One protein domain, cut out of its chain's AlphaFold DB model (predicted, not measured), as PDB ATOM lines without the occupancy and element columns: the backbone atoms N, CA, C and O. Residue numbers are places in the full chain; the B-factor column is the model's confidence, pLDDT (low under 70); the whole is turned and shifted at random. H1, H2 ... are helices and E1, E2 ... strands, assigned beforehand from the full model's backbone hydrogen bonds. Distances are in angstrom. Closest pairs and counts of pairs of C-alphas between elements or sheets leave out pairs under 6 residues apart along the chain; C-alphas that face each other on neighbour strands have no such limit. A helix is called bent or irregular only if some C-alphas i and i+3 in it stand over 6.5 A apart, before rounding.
ATOM      1  N   GLU A   6     132.555 -50.800-221.663       98.06
ATOM      2  CA  GLU A   6     133.985 -50.541-221.810       98.06
ATOM      3  C   GLU A   6     134.563 -51.205-223.064       98.06
ATOM      4  O   GLU A   6     135.356 -50.577-223.763       98.06
ATOM      5  N   GLU A   7     134.137 -52.430-223.387       98.12
ATOM      6  CA  GLU A   7     134.533 -53.115-224.625       98.12
ATOM      7  C   GLU A   7     134.005 -52.379-225.860       98.12
ATOM      8  O   GLU A   7     134.778 -52.107-226.778       98.12
ATOM      9  N   ILE A   8     132.727 -51.982-225.860       98.19
ATOM     10  CA  ILE A   8     132.129 -51.213-226.964       98.19
ATOM     11  C   ILE A   8     132.830 -49.867-227.119       98.19
ATOM     12  O   ILE A   8     133.163 -49.477-228.233       98.19
ATOM     13  N   LYS A   9     133.104 -49.169-226.012       98.50
ATOM     14  CA  LYS A   9     133.830 -47.897-226.033       98.50
ATOM     15  C   LYS A   9     135.234 -48.064-226.616       98.50
ATOM     16  O   LYS A   9     135.614 -47.292-227.488       98.50
ATOM     17  N   SER A  10     135.987 -49.061-226.157       98.31
ATOM     18  CA  SER A  10     137.343 -49.311-226.652       98.31
ATOM     19  C   SER A  10     137.347 -49.686-228.135       98.31
ATOM     20  O   SER A  10     138.227 -49.244-228.869       98.31
ATOM     21  N   ALA A  11     136.380 -50.492-228.579       98.19
ATOM     22  CA  ALA A  11     136.243 -50.871-229.980       98.19
ATOM     23  C   ALA A  11     135.832 -49.674-230.849       98.19
ATOM     24  O   ALA A  11     136.390 -49.491-231.925       98.19
ATOM     25  N   LEU A  12     134.924 -48.821-230.359       98.00
ATOM     26  CA  LEU A  12     134.525 -47.581-231.026       98.00
ATOM     27  C   LEU A  12     135.708 -46.617-231.179       98.00
ATOM     28  O   LEU A  12     135.910 -46.075-232.256       98.00
ATOM     29  N   GLU A  13     136.514 -46.416-230.134       97.88
ATOM     30  CA  GLU A  13     137.701 -45.551-230.205       97.88
ATOM     31  C   GLU A  13     138.715 -46.059-231.243       97.88
ATOM     32  O   GLU A  13     139.245 -45.270-232.028       97.88
ATOM     33  N   ALA A  14     138.953 -47.375-231.287       97.69
ATOM     34  CA  ALA A  14     139.824 -47.993-232.285       97.69
ATOM     35  C   ALA A  14     139.257 -47.856-233.707       97.69
ATOM     36  O   ALA A  14     139.987 -47.472-234.619       97.69
ATOM     37  N   TYR A  15     137.958 -48.110-233.873       96.75
ATOM     38  CA  TYR A  15     137.234 -47.927-235.127       96.75
ATOM     39  C   TYR A  15     137.365 -46.490-235.641       96.75
ATOM     40  O   TYR A  15     137.880 -46.277-236.735       96.75
ATOM     41  N   CYS A  16     136.993 -45.496-234.827       96.88
ATOM     42  CA  CYS A  16     137.048 -44.089-235.217       96.88
ATOM     43  C   CYS A  16     138.466 -43.648-235.588       96.88
ATOM     44  O   CYS A  16     138.654 -42.903-236.547       96.88
ATOM     45  N   SER A  17     139.471 -44.113-234.838       96.38
ATOM     46  CA  SER A  17     140.873 -43.810-235.125       96.38
ATOM     47  C   SER A  17     141.314 -44.367-236.481       96.38
ATOM     48  O   SER A  17     142.015 -43.671-237.214       96.38
ATOM     49  N   GLU A  18     140.925 -45.599-236.813       95.81
ATOM     50  CA  GLU A  18     141.283 -46.241-238.083       95.81
ATOM     51  C   GLU A  18     140.580 -45.556-239.264       95.81
ATOM     52  O   GLU A  18     141.241 -45.152-240.222       95.81
ATOM     53  N   ILE A  19     139.264 -45.324-239.164       94.62
ATOM     54  CA  ILE A  19     138.492 -44.636-240.209       94.62
ATOM     55  C   ILE A  19     139.034 -43.225-240.450       94.62
ATOM     56  O   ILE A  19     139.291 -42.846-241.595       94.62
ATOM     57  N   ALA A  20     139.280 -42.463-239.379       95.88
ATOM     58  CA  ALA A  20     139.851 -41.128-239.492       95.88
ATOM     59  C   ALA A  20     141.240 -41.165-240.144       95.88
ATOM     60  O   ALA A  20     141.529 -40.347-241.016       95.88
ATOM     61  N   ALA A  21     142.103 -42.116-239.780       95.62
ATOM     62  CA  ALA A  21     143.410 -42.258-240.415       95.62
ATOM     63  C   ALA A  21     143.291 -42.593-241.913       95.62
ATOM     64  O   ALA A  21     144.003 -42.006-242.731       95.62
ATOM     65  N   ASN A  22     142.372 -43.482-242.294       93.19
ATOM     66  CA  ASN A  22     142.149 -43.878-243.687       93.19
ATOM     67  C   ASN A  22     141.632 -42.712-244.530       93.19
ATOM     68  O   ASN A  22     142.234 -42.374-245.553       93.19
ATOM     69  N   ASN A  23     140.598 -42.025-244.050       94.62
ATOM     70  CA  ASN A  23     140.042 -40.854-244.719       94.62
ATOM     71  C   ASN A  23     141.069 -39.717-244.819       94.62
ATOM     72  O   ASN A  23     141.180 -39.075-245.866       94.62
ATOM     73  N   ARG A  24     141.882 -39.508-243.774       96.88
ATOM     74  CA  ARG A  24     142.977 -38.531-243.795       96.88
ATOM     75  C   ARG A  24     143.992 -38.838-244.887       96.88
ATOM     76  O   ARG A  24     144.348 -37.925-245.621       96.88
ATOM     77  N   ARG A  25     144.436 -40.092-245.028       96.00
ATOM     78  CA  ARG A  25     145.401 -40.491-246.072       96.00
ATOM     79  C   ARG A  25     144.875 -40.209-247.481       96.00
ATOM     80  O   ARG A  25     145.615 -39.696-248.320       96.00
ATOM     81  N   GLY A  26     143.594 -40.491-247.728       95.06
ATOM     82  CA  GLY A  26     142.944 -40.137-248.992       95.06
ATOM     83  C   GLY A  26     142.951 -38.624-249.227       95.06
ATOM     84  O   GLY A  26     143.403 -38.144-250.266       95.06
ATOM     85  N   LEU A  27     142.544 -37.846-248.224       97.06
ATOM     86  CA  LEU A  27     142.502 -36.385-248.313       97.06
ATOM     87  C   LEU A  27     143.889 -35.734-248.407       97.06
ATOM     88  O   LEU A  27     144.029 -34.724-249.089       97.06
ATOM     89  N   GLU A  28     144.928 -36.315-247.809       97.88
ATOM     90  CA  GLU A  28     146.324 -35.884-247.978       97.88
ATOM     91  C   GLU A  28     146.800 -36.010-249.434       97.88
ATOM     92  O   GLU A  28     147.683 -35.260-249.851       97.88
ATOM     93  N   THR A  29     146.183 -36.896-250.223       97.50
ATOM     94  CA  THR A  29     146.436 -37.028-251.667       97.50
ATOM     95  C   THR A  29     145.642 -36.001-252.478       97.50
ATOM     96  O   THR A  29     146.193 -35.355-253.368       97.50
ATOM     97  N   LEU A  30     144.357 -35.811-252.160       97.56
ATOM     98  CA  LEU A  30     143.441 -34.996-252.968       97.56
ATOM     99  C   LEU A  30     143.530 -33.493-252.675       97.56
ATOM    100  O   LEU A  30     143.506 -32.675-253.595       97.56
ATOM    101  N   ILE A  31     143.659 -33.101-251.404       97.75
ATOM    102  CA  ILE A  31     143.643 -31.689-250.991       97.75
ATOM    103  C   ILE A  31     144.749 -30.865-251.654       97.75
ATOM    104  O   ILE A  31     144.450 -29.746-252.060       97.75
ATOM    105  N   PRO A  32     145.992 -31.351-251.836       98.00
ATOM    106  CA  PRO A  32     146.999 -30.602-252.581       98.00
ATOM    107  C   PRO A  32     146.584 -30.284-254.022       98.00
ATOM    108  O   PRO A  32     146.923 -29.212-254.517       98.00
ATOM    109  N   ILE A  33     145.847 -31.172-254.693       97.19
ATOM    110  CA  ILE A  33     145.352 -30.936-256.057       97.19
ATOM    111  C   ILE A  33     144.283 -29.841-256.020       97.19
ATOM    112  O   ILE A  33     144.376 -28.863-256.759       97.19
ATOM    113  N   ILE A  34     143.331 -29.946-255.088       96.88
ATOM    114  CA  ILE A  34     142.264 -28.956-254.889       96.88
ATOM    115  C   ILE A  34     142.851 -27.582-254.538       96.88
ATOM    116  O   ILE A  34     142.520 -26.580-255.164       96.88
ATOM    117  N   ALA A  35     143.756 -27.518-253.562       96.81
ATOM    118  CA  ALA A  35     144.332 -26.273-253.061       96.81
ATOM    119  C   ALA A  35     145.183 -25.542-254.112       96.81
ATOM    120  O   ALA A  35     145.270 -24.315-254.085       96.81
ATOM    121  N   ASN A  36     145.794 -26.273-255.049       95.62
ATOM    122  CA  ASN A  36     146.608 -25.692-256.119       95.62
ATOM    123  C   ASN A  36     145.850 -25.498-257.438       95.62
ATOM    124  O   ASN A  36     146.424 -24.934-258.371       95.62
ATOM    125  N   TRP A  37     144.585 -25.921-257.526       94.94
ATOM    126  CA  TRP A  37     143.805 -25.814-258.753       94.94
ATOM    127  C   TRP A  37     143.668 -24.361-259.209       94.94
ATOM    128  O   TRP A  37     143.371 -23.464-258.411       94.94
ATOM    129  N   VAL A  38     143.869 -24.140-260.504       90.81
ATOM    130  CA  VAL A  38     143.645 -22.864-261.183       90.81
ATOM    131  C   VAL A  38     142.923 -23.125-262.506       90.81
ATOM    132  O   VAL A  38     143.228 -24.127-263.164       90.81
ATOM    133  N   PRO A  39     141.999 -22.245-262.928       87.88
ATOM    134  CA  PRO A  39     141.377 -22.355-264.238       87.88
ATOM    135  C   PRO A  39     142.424 -22.380-265.355       87.88
ATOM    136  O   PRO A  39     143.400 -21.627-265.331       87.88
ATOM    137  N   LYS A  40     142.236 -23.265-266.336       86.44
ATOM    138  CA  LYS A  40     143.113 -23.351-267.511       86.44
ATOM    139  C   LYS A  40     142.533 -22.529-268.654       86.44
ATOM    140  O   LYS A  40     141.326 -22.565-268.882       86.44
ATOM    141  N   GLU A  41     143.412 -21.884-269.414       80.81
ATOM    142  CA  GLU A  41     143.037 -21.172-270.638       80.81
ATOM    143  C   GLU A  41     142.321 -22.124-271.611       80.81
ATOM    144  O   GLU A  41     142.798 -23.235-271.876       80.81
ATOM    145  N   GLY A  42     141.157 -21.712-272.115       77.19
ATOM    146  CA  GLY A  42     140.300 -22.527-272.979       77.19
ATOM    147  C   GLY A  42     139.562 -23.682-272.288       77.19
ATOM    148  O   GLY A  42     139.003 -24.530-272.987       77.19
ATOM    149  N   SER A  43     139.561 -23.748-270.952       81.75
ATOM    150  CA  SER A  43     138.677 -24.645-270.192       81.75
ATOM    151  C   SER A  43     137.293 -24.028-269.987       81.75
ATOM    152  O   SER A  43     137.094 -22.834-270.192       81.75
ATOM    153  N   GLU A  44     136.329 -24.825-269.530       78.31
ATOM    154  CA  GLU A  44     134.986 -24.328-269.186       78.31
ATOM    155  C   GLU A  44     135.002 -23.327-268.012       78.31
ATOM    156  O   GLU A  44     134.040 -22.593-267.812       78.31
ATOM    157  N   PHE A  45     136.128 -23.238-267.295       81.31
ATOM    158  CA  PHE A  45     136.361 -22.308-266.192       81.31
ATOM    159  C   PHE A  45     137.217 -21.089-266.580       81.31
ATOM    160  O   PHE A  45     137.569 -20.310-265.702       81.31
ATOM    161  N   ASP A  46     137.579 -20.907-267.856       81.38
ATOM    162  CA  ASP A  46     138.474 -19.819-268.305       81.38
ATOM    163  C   ASP A  46     137.938 -18.414-267.955       81.38
ATOM    164  O   ASP A  46     138.700 -17.493-267.675       81.38
ATOM    165  N   ASP A  47     136.612 -18.269-267.883       84.38
ATOM    166  CA  ASP A  47     135.942 -17.014-267.524       84.38
ATOM    167  C   ASP A  47     135.741 -16.824-266.002       84.38
ATOM    168  O   ASP A  47     135.134 -15.833-265.586       84.38
ATOM    169  N   VAL A  48     136.221 -17.746-265.152       84.38
ATOM    170  CA  VAL A  48     136.077 -17.645-263.688       84.38
ATOM    171  C   VAL A  48     136.988 -16.537-263.140       84.38
ATOM    172  O   VAL A  48     138.210 -16.612-263.303       84.38
ATOM    173  N   PRO A  49     136.440 -15.525-262.438       87.62
ATOM    174  CA  PRO A  49     137.246 -14.488-261.800       87.62
ATOM    175  C   PRO A  49     138.235 -15.062-260.772       87.62
ATOM    176  O   PRO A  49     137.901 -15.975-260.016       87.62
ATOM    177  N   GLU A  50     139.448 -14.501-260.687       87.69
ATOM    178  CA  GLU A  50     140.484 -14.963-259.741       87.69
ATOM    179  C   GLU A  50     140.007 -14.956-258.276       87.69
ATOM    180  O   GLU A  50     140.417 -15.807-257.485       87.69
ATOM    181  N   ASP A  51     139.129 -14.021-257.906       88.75
ATOM    182  CA  ASP A  51     138.548 -13.907-256.567       88.75
ATOM    183  C   ASP A  51     137.480 -14.968-256.263       88.75
ATOM    184  O   ASP A  51     137.180 -15.207-255.091       88.75
ATOM    185  N   GLU A  52     136.966 -15.666-257.277       89.06
ATOM    186  CA  GLU A  52     136.061 -16.804-257.105       89.06
ATOM    187  C   GLU A  52     136.792 -18.148-256.998       89.06
ATOM    188  O   GLU A  52     136.235 -19.096-256.445       89.06
ATOM    189  N   VAL A  53     138.049 -18.249-257.439       90.94
ATOM    190  CA  VAL A  53     138.830 -19.502-257.387       90.94
ATOM    191  C   VAL A  53     138.844 -20.150-255.990       90.94
ATOM    192  O   VAL A  53     138.623 -21.361-255.911       90.94
ATOM    193  N   PRO A  54     139.030 -19.418-254.869       92.88
ATOM    194  CA  PRO A  54     138.957 -20.015-253.535       92.88
ATOM    195  C   PRO A  54     137.615 -20.699-253.243       92.88
ATOM    196  O   PRO A  54     137.598 -21.757-252.616       92.88
ATOM    197  N   ARG A  55     136.502 -20.140-253.740       90.19
ATOM    198  CA  ARG A  55     135.168 -20.734-253.589       90.19
ATOM    199  C   ARG A  55     135.102 -22.086-254.296       90.19
ATOM    200  O   ARG A  55     134.774 -23.068-253.645       90.19
ATOM    201  N   PHE A  56     135.509 -22.163-255.564       90.75
ATOM    202  CA  PHE A  56     135.519 -23.416-256.334       90.75
ATOM    203  C   PHE A  56     136.354 -24.519-255.670       90.75
ATOM    204  O   PHE A  56     135.974 -25.691-255.670       90.75
ATOM    205  N   ARG A  57     137.484 -24.157-255.052       94.75
ATOM    206  CA  ARG A  57     138.314 -25.110-254.300       94.75
ATOM    207  C   ARG A  57     137.577 -25.679-253.085       94.75
ATOM    208  O   ARG A  57     137.615 -26.885-252.854       94.75
ATOM    209  N   LEU A  58     136.893 -24.830-252.316       94.06
ATOM    210  CA  LEU A  58     136.086 -25.276-251.175       94.06
ATOM    211  C   LEU A  58     134.856 -26.074-251.617       94.06
ATOM    212  O   LEU A  58     134.484 -27.026-250.937       94.06
ATOM    213  N   GLU A  59     134.257 -25.741-252.760       90.75
ATOM    214  CA  GLU A  59     133.159 -26.506-253.363       90.75
ATOM    215  C   GLU A  59     133.613 -27.911-253.752       90.75
ATOM    216  O   GLU A  59     132.986 -28.885-253.340       90.75
ATOM    217  N   SER A  60     134.750 -28.037-254.440       92.81
ATOM    218  CA  SER A  60     135.338 -29.341-254.763       92.81
ATOM    219  C   SER A  60     135.628 -30.167-253.500       92.81
ATOM    220  O   SER A  60     135.253 -31.339-253.428       92.81
ATOM    221  N   LEU A  61     136.194 -29.552-252.450       95.44
ATOM    222  CA  LEU A  61     136.387 -30.231-251.164       95.44
ATOM    223  C   LEU A  61     135.054 -30.662-250.534       95.44
ATOM    224  O   LEU A  61     134.935 -31.794-250.070       95.44
ATOM    225  N   CYS A  62     134.051 -29.783-250.517       91.56
ATOM    226  CA  CYS A  62     132.746 -30.091-249.942       91.56
ATOM    227  C   CYS A  62     132.023 -31.195-250.711       91.56
ATOM    228  O   CYS A  62     131.291 -31.963-250.097       91.56
ATOM    229  N   HIS A  63     132.211 -31.312-252.024       89.56
ATOM    230  CA  HIS A  63     131.668 -32.449-252.760       89.56
ATOM    231  C   HIS A  63     132.218 -33.764-252.218       89.56
ATOM    232  O   HIS A  63     131.445 -34.675-251.953       89.56
ATOM    233  N   LEU A  64     133.525 -33.831-251.951       92.12
ATOM    234  CA  LEU A  64     134.143 -35.027-251.389       92.12
ATOM    235  C   LEU A  64     133.632 -35.343-249.976       92.12
ATOM    236  O   LEU A  64     133.203 -36.464-249.714       92.12
ATOM    237  N   VAL A  65     133.696 -34.374-249.057       92.00
ATOM    238  CA  VAL A  65     133.512 -34.621-247.609       92.00
ATOM    239  C   VAL A  65     132.133 -34.236-247.069       92.00
ATOM    240  O   VAL A  65     131.845 -34.491-245.907       92.00
ATOM    241  N   GLY A  66     131.291 -33.606-247.885       86.94
ATOM    242  CA  GLY A  66     130.008 -33.024-247.494       86.94
ATOM    243  C   GLY A  66     130.115 -31.838-246.527       86.94
ATOM    244  O   GLY A  66     131.155 -31.205-246.373       86.94
ATOM    245  N   HIS A  67     128.992 -31.527-245.873       86.81
ATOM    246  CA  HIS A  67     128.886 -30.525-244.803       86.81
ATOM    247  C   HIS A  67     129.338 -29.096-245.172       86.81
ATOM    248  O   HIS A  67     130.193 -28.505-244.504       86.81
ATOM    249  N   TRP A  68     128.686 -28.490-246.174       85.56
ATOM    250  CA  TRP A  68     128.972 -27.120-246.638       85.56
ATOM    251  C   TRP A  68     129.043 -26.081-245.510       85.56
ATOM    252  O   TRP A  68     129.971 -25.284-245.480       85.56
ATOM    253  N   GLY A  69     128.153 -26.150-244.514       82.81
ATOM    254  CA  GLY A  69     128.158 -25.206-243.385       82.81
ATOM    255  C   GLY A  69     129.428 -25.229-242.518       82.81
ATOM    256  O   GLY A  69     129.638 -24.315-241.721       82.81
ATOM    257  N   ILE A  70     130.271 -26.260-242.648       88.12
ATOM    258  CA  ILE A  70     131.606 -26.332-242.036       88.12
ATOM    259  C   ILE A  70     132.676 -26.014-243.085       88.12
ATOM    260  O   ILE A  70     133.514 -25.147-242.847       88.12
ATOM    261  N   ILE A  71     132.635 -26.677-244.245       91.38
ATOM    262  CA  ILE A  71     133.669 -26.549-245.285       91.38
ATOM    263  C   ILE A  71     133.706 -25.148-245.906       91.38
ATOM    264  O   ILE A  71     134.786 -24.589-246.079       91.38
ATOM    265  N   GLY A  72     132.553 -24.532-246.156       86.19
ATOM    266  CA  GLY A  72     132.446 -23.177-246.705       86.19
ATOM    267  C   GLY A  72     132.985 -22.082-245.778       86.19
ATOM    268  O   GLY A  72     133.200 -20.955-246.218       86.19
ATOM    269  N   ARG A  73     133.243 -22.398-244.501       88.94
ATOM    270  CA  ARG A  73     133.842 -21.470-243.524       88.94
ATOM    271  C   ARG A  73     135.359 -21.572-243.439       88.94
ATOM    272  O   ARG A  73     135.971 -20.780-242.720       88.94
ATOM    273  N   LEU A  74     135.953 -22.558-244.105       93.69
ATOM    274  CA  LEU A  74     137.399 -22.675-244.180       93.69
ATOM    275  C   LEU A  74     137.952 -21.551-245.052       93.69
ATOM    276  O   LEU A  74     137.321 -21.098-246.003       93.69
ATOM    277  N   SER A  75     139.151 -21.099-244.717       93.12
ATOM    278  CA  SER A  75     139.872 -20.117-245.529       93.12
ATOM    279  C   SER A  75     140.524 -20.745-246.764       93.12
ATOM    280  O   SER A  75     140.689 -20.077-247.782       93.12
ATOM    281  N   ASP A  76     140.892 -22.023-246.661       95.06
ATOM    282  CA  ASP A  76     141.565 -22.811-247.691       95.06
ATOM    283  C   ASP A  76     141.339 -24.320-247.433       95.06
ATOM    284  O   ASP A  76     141.244 -24.722-246.267       95.06
ATOM    285  N   PRO A  77     141.290 -25.187-248.467       97.25
ATOM    286  CA  PRO A  77     141.119 -26.632-248.289       97.25
ATOM    287  C   PRO A  77     142.129 -27.301-247.341       97.25
ATOM    288  O   PRO A  77     141.786 -28.261-246.648       97.25
ATOM    289  N   THR A  78     143.369 -26.804-247.268       97.75
ATOM    290  CA  THR A  78     144.412 -27.349-246.376       97.75
ATOM    291  C   THR A  78     144.086 -27.171-244.893       97.75
ATOM    292  O   THR A  78     144.624 -27.892-244.044       97.75
ATOM    293  N   GLU A  79     143.160 -26.270-244.560       97.81
ATOM    294  CA  GLU A  79     142.696 -26.058-243.193       97.81
ATOM    295  C   GLU A  79     142.068 -27.330-242.597       97.81
ATOM    296  O   GLU A  79     142.279 -27.617-241.418       97.81
ATOM    297  N   LEU A  80     141.415 -28.163-243.422       97.56
ATOM    298  CA  LEU A  80     140.858 -29.448-242.986       97.56
ATOM    299  C   LEU A  80     141.938 -30.392-242.428       97.56
ATOM    300  O   LEU A  80     141.729 -31.032-241.399       97.56
ATOM    301  N   LEU A  81     143.113 -30.453-243.064       97.88
ATOM    302  CA  LEU A  81     144.219 -31.313-242.622       97.88
ATOM    303  C   LEU A  81     144.964 -30.742-241.413       97.88
ATOM    304  O   LEU A  81     145.444 -31.494-240.563       97.88
ATOM    305  N   THR A  82     145.081 -29.416-241.327       97.88
ATOM    306  CA  THR A  82     145.786 -28.765-240.209       97.88
ATOM    307  C   THR A  82     144.963 -28.758-238.923       97.88
ATOM    308  O   THR A  82     145.540 -28.841-237.840       97.88
ATOM    309  N   ARG A  83     143.630 -28.730-239.029       97.44
ATOM    310  CA  ARG A  83     142.675 -28.818-237.910       97.44
ATOM    311  C   ARG A  83     141.957 -30.173-237.862       97.44
ATOM    312  O   ARG A  83     140.819 -30.251-237.410       97.44
ATOM    313  N   TRP A  84     142.623 -31.238-238.314       97.44
ATOM    314  CA  TRP A  84     142.030 -32.572-238.474       97.44
ATOM    315  C   TRP A  84     141.294 -33.075-237.226       97.44
ATOM    316  O   TRP A  84     140.129 -33.447-237.315       97.44
ATOM    317  N   ASP A  85     141.939 -33.024-236.058       96.94
ATOM    318  CA  ASP A  85     141.375 -33.562-234.809       96.94
ATOM    319  C   ASP A  85     140.106 -32.818-234.356       96.94
ATOM    320  O   ASP A  85     139.274 -33.369-233.640       96.94
ATOM    321  N   GLU A  86     139.954 -31.561-234.777       95.38
ATOM    322  CA  GLU A  86     138.765 -30.753-234.516       95.38
ATOM    323  C   GLU A  86     137.679 -31.002-235.568       95.38
ATOM    324  O   GLU A  86     136.510 -31.170-235.225       95.38
ATOM    325  N   LEU A  87     138.052 -31.000-236.851       95.56
ATOM    326  CA  LEU A  87     137.101 -30.970-237.958       95.56
ATOM    327  C   LEU A  87     136.624 -32.358-238.381       95.56
ATOM    328  O   LEU A  87     135.448 -32.495-238.709       95.56
ATOM    329  N   ALA A  88     137.474 -33.387-238.347       95.31
ATOM    330  CA  ALA A  88     137.119 -34.721-238.831       95.31
ATOM    331  C   ALA A  88     135.882 -35.313-238.125       95.31
ATOM    332  O   ALA A  88     134.981 -35.759-238.834       95.31
ATOM    333  N   PRO A  89     135.737 -35.234-236.785       93.62
ATOM    334  CA  PRO A  89     134.509 -35.677-236.118       93.62
ATOM    335  C   PRO A  89     133.287 -34.814-236.466       93.62
ATOM    336  O   PRO A  89     132.154 -35.292-236.472       93.62
ATOM    337  N   LEU A  90     133.486 -33.522-236.747       91.44
ATOM    338  CA  LEU A  90     132.388 -32.628-237.114       91.44
ATOM    339  C   LEU A  90     131.866 -32.925-238.519       91.44
ATOM    340  O   LEU A  90     130.674 -32.771-238.752       91.44
ATOM    341  N   VAL A  91     132.716 -33.363-239.441       91.88
ATOM    342  CA  VAL A  91     132.310 -33.742-240.804       91.88
ATOM    343  C   VAL A  91     132.218 -35.259-240.998       91.88
ATOM    344  O   VAL A  91     132.282 -35.735-242.123       91.88
ATOM    345  N   GLU A  92     132.077 -36.014-239.900       93.00
ATOM    346  CA  GLU A  92     131.810 -37.465-239.900       93.00
ATOM    347  C   GLU A  92     132.912 -38.316-240.574       93.00
ATOM    348  O   GLU A  92     132.714 -39.489-240.882       93.00
ATOM    349  N   LEU A  93     134.119 -37.760-240.742       94.44
ATOM    350  CA  LEU A  93     135.279 -38.451-241.321       94.44
ATOM    351  C   LEU A  93     135.897 -39.486-240.369       94.44
ATOM    352  O   LEU A  93     136.839 -40.173-240.756       94.44
ATOM    353  N   ASP A  94     135.381 -39.604-239.147       95.25
ATOM    354  CA  ASP A  94     135.710 -40.649-238.175       95.25
ATOM    355  C   ASP A  94     134.748 -41.851-238.227       95.25
ATOM    356  O   ASP A  94     134.853 -42.755-237.403       95.25
ATOM    357  N   GLY A  95     133.812 -41.882-239.182       92.62
ATOM    358  CA  GLY A  95     132.877 -42.997-239.357       92.62
ATOM    359  C   GLY A  95     131.664 -42.958-238.421       92.62
ATOM    360  O   GLY A  95     130.893 -43.923-238.357       92.62
ATOM    361  N   VAL A  96     131.486 -41.862-237.675       94.38
ATOM    362  CA  VAL A  96     130.364 -41.666-236.753       94.38
ATOM    363  C   VAL A  96     129.466 -40.542-237.246       94.38
ATOM    364  O   VAL A  96     129.873 -39.385-237.346       94.38
ATOM    365  N   ILE A  97     128.200 -40.886-237.467       92.12
ATOM    366  CA  ILE A  97     127.156 -39.919-237.799       92.12
ATOM    367  C   ILE A  97     126.646 -39.296-236.509       92.12
ATOM    368  O   ILE A  97     126.377 -39.996-235.523       92.12
ATOM    369  N   ARG A  98     126.486 -37.975-236.530       91.44
ATOM    370  CA  ARG A  98     125.989 -37.203-235.389       91.44
ATOM    371  C   ARG A  98     124.728 -36.472-235.804       91.44
ATOM    372  O   ARG A  98     124.696 -35.797-236.830       91.44
ATOM    373  N   LEU A  99     123.672 -36.610-235.008       91.81
ATOM    374  CA  LEU A  99     122.386 -36.001-235.298       91.81
ATOM    375  C   LEU A  99     122.550 -34.483-235.337       91.81
ATOM    376  O   LEU A  99     123.081 -33.865-234.410       91.81
ATOM    377  N   ARG A 100     122.044 -33.886-236.410       88.50
ATOM    378  CA  ARG A 100     122.015 -32.442-236.595       88.50
ATOM    379  C   ARG A 100     120.586 -31.930-236.550       88.50
ATOM    380  O   ARG A 100     119.650 -32.614-236.958       88.50
ATOM    381  N   ALA A 101     120.433 -30.719-236.037       85.56
ATOM    382  CA  ALA A 101     119.181 -29.985-236.037       85.56
ATOM    383  C   ALA A 101     119.337 -28.700-236.866       85.56
ATOM    384  O   ALA A 101     120.437 -28.137-236.924       85.56
ATOM    385  N   PRO A 102     118.252 -28.200-237.484       80.50
ATOM    386  CA  PRO A 102     118.257 -26.887-238.115       80.50
ATOM    387  C   PRO A 102     118.671 -25.812-237.102       80.50
ATOM    388  O   PRO A 102     118.017 -25.637-236.071       80.50
ATOM    389  N   GLY A 103     119.763 -25.106-237.380       77.81
ATOM    390  CA  GLY A 103     120.217 -23.975-236.580       77.81
ATOM    391  C   GLY A 103     119.371 -22.723-236.803       77.81
ATOM    392  O   GLY A 103     118.498 -22.669-237.669       77.81
ATOM    393  N   GLN A 104     119.628 -21.699-235.986       74.31
ATOM    394  CA  GLN A 104     118.959 -20.396-236.101       74.31
ATOM    395  C   GLN A 104     119.528 -19.545-237.237       74.31
ATOM    396  O   GLN A 104     118.810 -18.734-237.823       74.31
ATOM    397  N   ASP A 105     120.810 -19.739-237.532       74.94
ATOM    398  CA  ASP A 105     121.474 -19.089-238.646       74.94
ATOM    399  C   ASP A 105     121.146 -19.818-239.946       74.94
ATOM    400  O   ASP A 105     120.774 -20.993-239.960       74.94
ATOM    401  N   SER A 106     121.299 -19.115-241.058       78.06
ATOM    402  CA  SER A 106     121.068 -19.681-242.377       78.06
ATOM    403  C   SER A 106     122.154 -19.232-243.332       78.06
ATOM    404  O   SER A 106     122.673 -18.123-243.203       78.06
ATOM    405  N   GLU A 107     122.492 -20.097-244.273       71.69
ATOM    406  CA  GLU A 107     123.516 -19.844-245.274       71.69
ATOM    407  C   GLU A 107     122.925 -20.065-246.660       71.69
ATOM    408  O   GLU A 107     122.066 -20.924-246.866       71.69
ATOM    409  N   MET A 108     123.337 -19.223-247.603       71.75
ATOM    410  CA  MET A 108     122.981 -19.398-249.000       71.75
ATOM    411  C   MET A 108     123.871 -20.500-249.574       71.75
ATOM    412  O   MET A 108     125.089 -20.346-249.618       71.75
ATOM    413  N   ASN A 109     123.259 -21.609-249.977       66.81
ATOM    414  CA  ASN A 109     123.934 -22.676-250.698       66.81
ATOM    415  C   ASN A 109     124.324 -22.223-252.109       66.81
ATOM    416  O   ASN A 109     123.880 -21.188-252.613       66.81
ATOM    417  N   ILE A 110     125.115 -23.075-252.758       59.88
ATOM    418  CA  ILE A 110     125.598 -22.939-254.138       59.88
ATOM    419  C   ILE A 110     124.433 -22.763-255.138       59.88
ATOM    420  O   ILE A 110     124.567 -22.067-256.138       59.88
ATOM    421  N   ASP A 111     123.244 -23.304-254.840       65.69
ATOM    422  CA  ASP A 111     122.030 -23.158-255.660       65.69
ATOM    423  C   ASP A 111     121.289 -21.815-255.468       65.69
ATOM    424  O   ASP A 111     120.186 -21.617-255.992       65.69
ATOM    425  N   GLY A 112     121.865 -20.894-254.688       67.06
ATOM    426  CA  GLY A 112     121.280 -19.600-254.351       67.06
ATOM    427  C   GLY A 112     120.137 -19.678-253.336       67.06
ATOM    428  O   GLY A 112     119.483 -18.663-253.076       67.06
ATOM    429  N   ARG A 113     119.857 -20.852-252.755       72.62
ATOM    430  CA  ARG A 113     118.816 -21.011-251.737       72.62
ATOM    431  C   ARG A 113     119.401 -20.947-250.343       72.62
ATOM    432  O   ARG A 113     120.463 -21.478-250.049       72.62
ATOM    433  N   THR A 114     118.658 -20.306-249.457       74.94
ATOM    434  CA  THR A 114     119.016 -20.196-248.051       74.94
ATOM    435  C   THR A 114     118.523 -21.418-247.289       74.94
ATOM    436  O   THR A 114     117.317 -21.672-247.240       74.94
ATOM    437  N   TYR A 115     119.448 -22.143-246.668       70.38
ATOM    438  CA  TYR A 115     119.152 -23.279-245.803       70.38
ATOM    439  C   TYR A 115     119.566 -22.967-244.364       70.38
ATOM    440  O   TYR A 115     120.563 -22.270-244.156       70.38
ATOM    441  N   PRO A 116     118.819 -23.450-243.355       74.19
ATOM    442  CA  PRO A 116     119.264 -23.370-241.971       74.19
ATOM    443  C   PRO A 116     120.612 -24.075-241.827       74.19
ATOM    444  O   PRO A 116     120.790 -25.188-242.322       74.19
ATOM    445  N   LEU A 117     121.549 -23.438-241.134       78.50
ATOM    446  CA  LEU A 117     122.841 -24.027-240.821       78.50
ATOM    447  C   LEU A 117     122.640 -25.182-239.852       78.50
ATOM    448  O   LEU A 117     122.193 -24.984-238.727       78.50
ATOM    449  N   GLU A 118     122.975 -26.391-240.275       80.44
ATOM    450  CA  GLU A 118     122.853 -27.562-239.422       80.44
ATOM    451  C   GLU A 118     123.873 -27.528-238.280       80.44
ATOM    452  O   GLU A 118     125.090 -27.547-238.495       80.44
ATOM    453  N   VAL A 119     123.377 -27.526-237.047       85.56
ATOM    454  CA  VAL A 119     124.195 -27.613-235.833       85.56
ATOM    455  C   VAL A 119     124.041 -28.989-235.208       85.56
ATOM    456  O   VAL A 119     123.022 -29.651-235.404       85.56
ATOM    457  N   LEU A 120     125.045 -29.429-234.450       89.81
ATOM    458  CA  LEU A 120     124.916 -30.653-233.661       89.81
ATOM    459  C   LEU A 120     123.712 -30.522-232.727       89.81
ATOM    460  O   LEU A 120     123.565 -29.512-232.034       89.81
ATOM    461  N   ALA A 121     122.850 -31.534-232.740       91.00
ATOM    462  CA  ALA A 121     121.712 -31.592-231.846       91.00
ATOM    463  C   ALA A 121     122.184 -31.647-230.389       91.00
ATOM    464  O   ALA A 121     123.161 -32.325-230.058       91.00
ATOM    465  N   ASP A 298     140.783 -46.976-251.833       91.25
ATOM    466  CA  ASP A 298     142.133 -46.678-252.320       91.25
ATOM    467  C   ASP A 298     142.128 -46.460-253.844       91.25
ATOM    468  O   ASP A 298     142.679 -45.470-254.328       91.25
ATOM    469  N   GLN A 299     141.411 -47.307-254.595       91.31
ATOM    470  CA  GLN A 299     141.242 -47.132-256.040       91.31
ATOM    471  C   GLN A 299     140.544 -45.808-256.387       91.31
ATOM    472  O   GLN A 299     140.963 -45.128-257.318       91.31
ATOM    473  N   ARG A 300     139.513 -45.393-255.637       91.19
ATOM    474  CA  ARG A 300     138.859 -44.094-255.874       91.19
ATOM    475  C   ARG A 300     139.779 -42.918-255.612       91.19
ATOM    476  O   ARG A 300     139.705 -41.942-256.351       91.19
ATOM    477  N   VAL A 301     140.625 -42.993-254.585       93.50
ATOM    478  CA  VAL A 301     141.633 -41.956-254.336       93.50
ATOM    479  C   VAL A 301     142.554 -41.827-255.545       93.50
ATOM    480  O   VAL A 301     142.810 -40.707-255.974       93.50
ATOM    481  N   GLU A 302     143.003 -42.944-256.121       93.56
ATOM    482  CA  GLU A 302     143.822 -42.938-257.339       93.56
ATOM    483  C   GLU A 302     143.065 -42.377-258.551       93.56
ATOM    484  O   GLU A 302     143.598 -41.525-259.261       93.56
ATOM    485  N   ASP A 303     141.816 -42.799-258.757       91.75
ATOM    486  CA  ASP A 303     140.981 -42.362-259.882       91.75
ATOM    487  C   ASP A 303     140.648 -40.864-259.822       91.75
ATOM    488  O   ASP A 303     140.485 -40.228-260.858       91.75
ATOM    489  N   TYR A 304     140.541 -40.296-258.616       92.19
ATOM    490  CA  TYR A 304     140.274 -38.874-258.389       92.19
ATOM    491  C   TYR A 304     141.545 -38.040-258.181       92.19
ATOM    492  O   TYR A 304     141.444 -36.832-257.954       92.19
ATOM    493  N   ALA A 305     142.740 -38.631-258.263       92.75
ATOM    494  CA  ALA A 305     144.010 -37.922-258.102       92.75
ATOM    495  C   ALA A 305     144.389 -37.084-259.343       92.75
ATOM    496  O   ALA A 305     145.556 -37.014-259.739       92.75
ATOM    497  N   ASP A 306     143.409 -36.414-259.952       92.44
ATOM    498  CA  ASP A 306     143.581 -35.492-261.067       92.44
ATOM    499  C   ASP A 306     142.548 -34.348-261.034       92.44
ATOM    500  O   ASP A 306     141.463 -34.448-260.460       92.44
ATOM    501  N   GLU A 307     142.896 -33.225-261.664       88.19
ATOM    502  CA  GLU A 307     142.046 -32.028-261.683       88.19
ATOM    503  C   GLU A 307     140.718 -32.238-262.425       88.19
ATOM    504  O   GLU A 307     139.721 -31.631-262.048       88.19
ATOM    505  N   GLY A 308     140.680 -33.069-263.470       86.12
ATOM    506  CA  GLY A 308     139.470 -33.292-264.265       86.12
ATOM    507  C   GLY A 308     138.385 -34.021-263.476       86.12
ATOM    508  O   GLY A 308     137.207 -33.690-263.598       86.12
ATOM    509  N   SER A 309     138.784 -34.960-262.619       88.00
ATOM    510  CA  SER A 309     137.870 -35.701-261.739       88.00
ATOM    511  C   SER A 309     137.380 -34.870-260.544       88.00
ATOM    512  O   SER A 309     136.242 -35.025-260.081       88.00
ATOM    513  N   LEU A 310     138.218 -33.958-260.043       89.75
ATOM    514  CA  LEU A 310     137.894 -33.079-258.912       89.75
ATOM    515  C   LEU A 310     137.107 -31.826-259.320       89.75
ATOM    516  O   LEU A 310     136.338 -31.303-258.509       89.75
ATOM    517  N   PHE A 311     137.248 -31.383-260.572       88.06
ATOM    518  CA  PHE A 311     136.576 -30.211-261.141       88.06
ATOM    519  C   PHE A 311     135.874 -30.537-262.476       88.06
ATOM    520  O   PHE A 311     136.198 -29.940-263.506       88.06
ATOM    521  N   PRO A 312     134.922 -31.491-262.502       79.94
ATOM    522  CA  PRO A 312     134.196 -31.805-263.721       79.94
ATOM    523  C   PRO A 312     133.263 -30.638-264.084       79.94
ATOM    524  O   PRO A 312     132.611 -30.082-263.195       79.94
TER     525      PRO A 312
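AT A GLANCE: This is residues 6 to 121 and 298 to 312 of the 316 residues of an uncharacterized protein of Coniochaeta ligniaria NRRL 30616 (UniProt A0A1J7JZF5). A sharply bent hairpin of two strands, E1 and E2, lies at one side of a group of short helices, H2 to H5; along the other side of that group runs one long helix, H1, whose first residues, 6 to 11, stick out free. H6 and H7 pack on H1 within its residues 26 to 34. The 131 printed residues hold seven named helices and two named strands, in the order H1 H2 H3 H4 H5 E1 E2 H6 H7, with E1 and E2 antiparallel; the class is mostly helix. The whole is only just compact, close to loose, with a radius of gyration of the C-alphas of 16.4 A, and only just flat, spanning 58 by 38 by 21 A.

IN THESE COORDINATES: Find C-alpha 100 at (122.015, -32.442, -236.595), where E1, residues 100 to 108, begins; it runs 18.0 A and bends by 92 degrees at residue 104. E2, residues 114 to 120, runs 18.7 A. Go to C-alpha 6 at (133.985, -50.541, -221.810) for H1, residues 6 to 36, 44.2 A long, with a kink of 38 degrees near residue 29. H1 is only just irregular, with C-alphas 29 and 32 6.52 A apart. H2 is residues 53 to 65, 18.8 A; H3 is 68 to 71, H4 79 to 82 and H5 84 to 90. H5 is only just irregular, with C-alphas 86 and 89 6.7 A apart. H6 is residues 298 to 303; H7, residues 307 to 310, ends at C-alpha 310, (137.894, -33.079, -258.912).

HOW THE PARTS SIT: Look first at the hairpin E1 and E2, antiparallel at 145 degrees: N 103 and O 117, 2.8 A, and N 107 and O 115, 2.9 A, are within hydrogen-bond range. The closest C-alphas of H3 and E2, Gly 69 and Leu 117, are 6.0 A apart. H3 touches H2, closest C-alphas Cys 62 and Trp 68, 5.8 A. H2, with residues 57 to 61 alone, touches residues 31 to 35 of H1 in a helical hairpin, opposite ways at a shallow tilt of 32 degrees, closest C-alphas Ile 34 and Arg 57, 5.5 A. H4 only just touches H1, with 3 pairs of C-alphas within 8 A, closest Glu 28 and Leu 81, 7.3 A. H5 is close to H1 but not clearly touching, closest C-alphas Ala 20 and Ala 88, 7.0 A. H6 touches residues 26 to 30 of H1, the same way at a shallow tilt of 17 degrees, closest C-alphas Gly 26 and Val 301, 5.8 A. H7 only just touches H1, with 3 pairs of C-alphas within 8 A, closest Ile 33 and Glu 307, 6.6 A. H1 and E1 are apart. Every O i to N i+4 pair is within hydrogen-bond range in H2 and H6, 25 of 27 in H1 and 1 of 3 in H5, where 2 of 4 O i to N i+3 pairs are; H3, H4 and H7 are too short for an i+4 pair.

THE WHOLE: The two farthest C-alphas, of Glu 6 and Gly 42, are 58.7 A apart. Residues 122 to 297 are not printed, and C-alphas 121 and 298 are 32.6 A apart across this cut. The link from H1 to H2, residues 37 to 52, is long. The mean pLDDT of the printed part is 89.8, with residues 109 to 112 under 70.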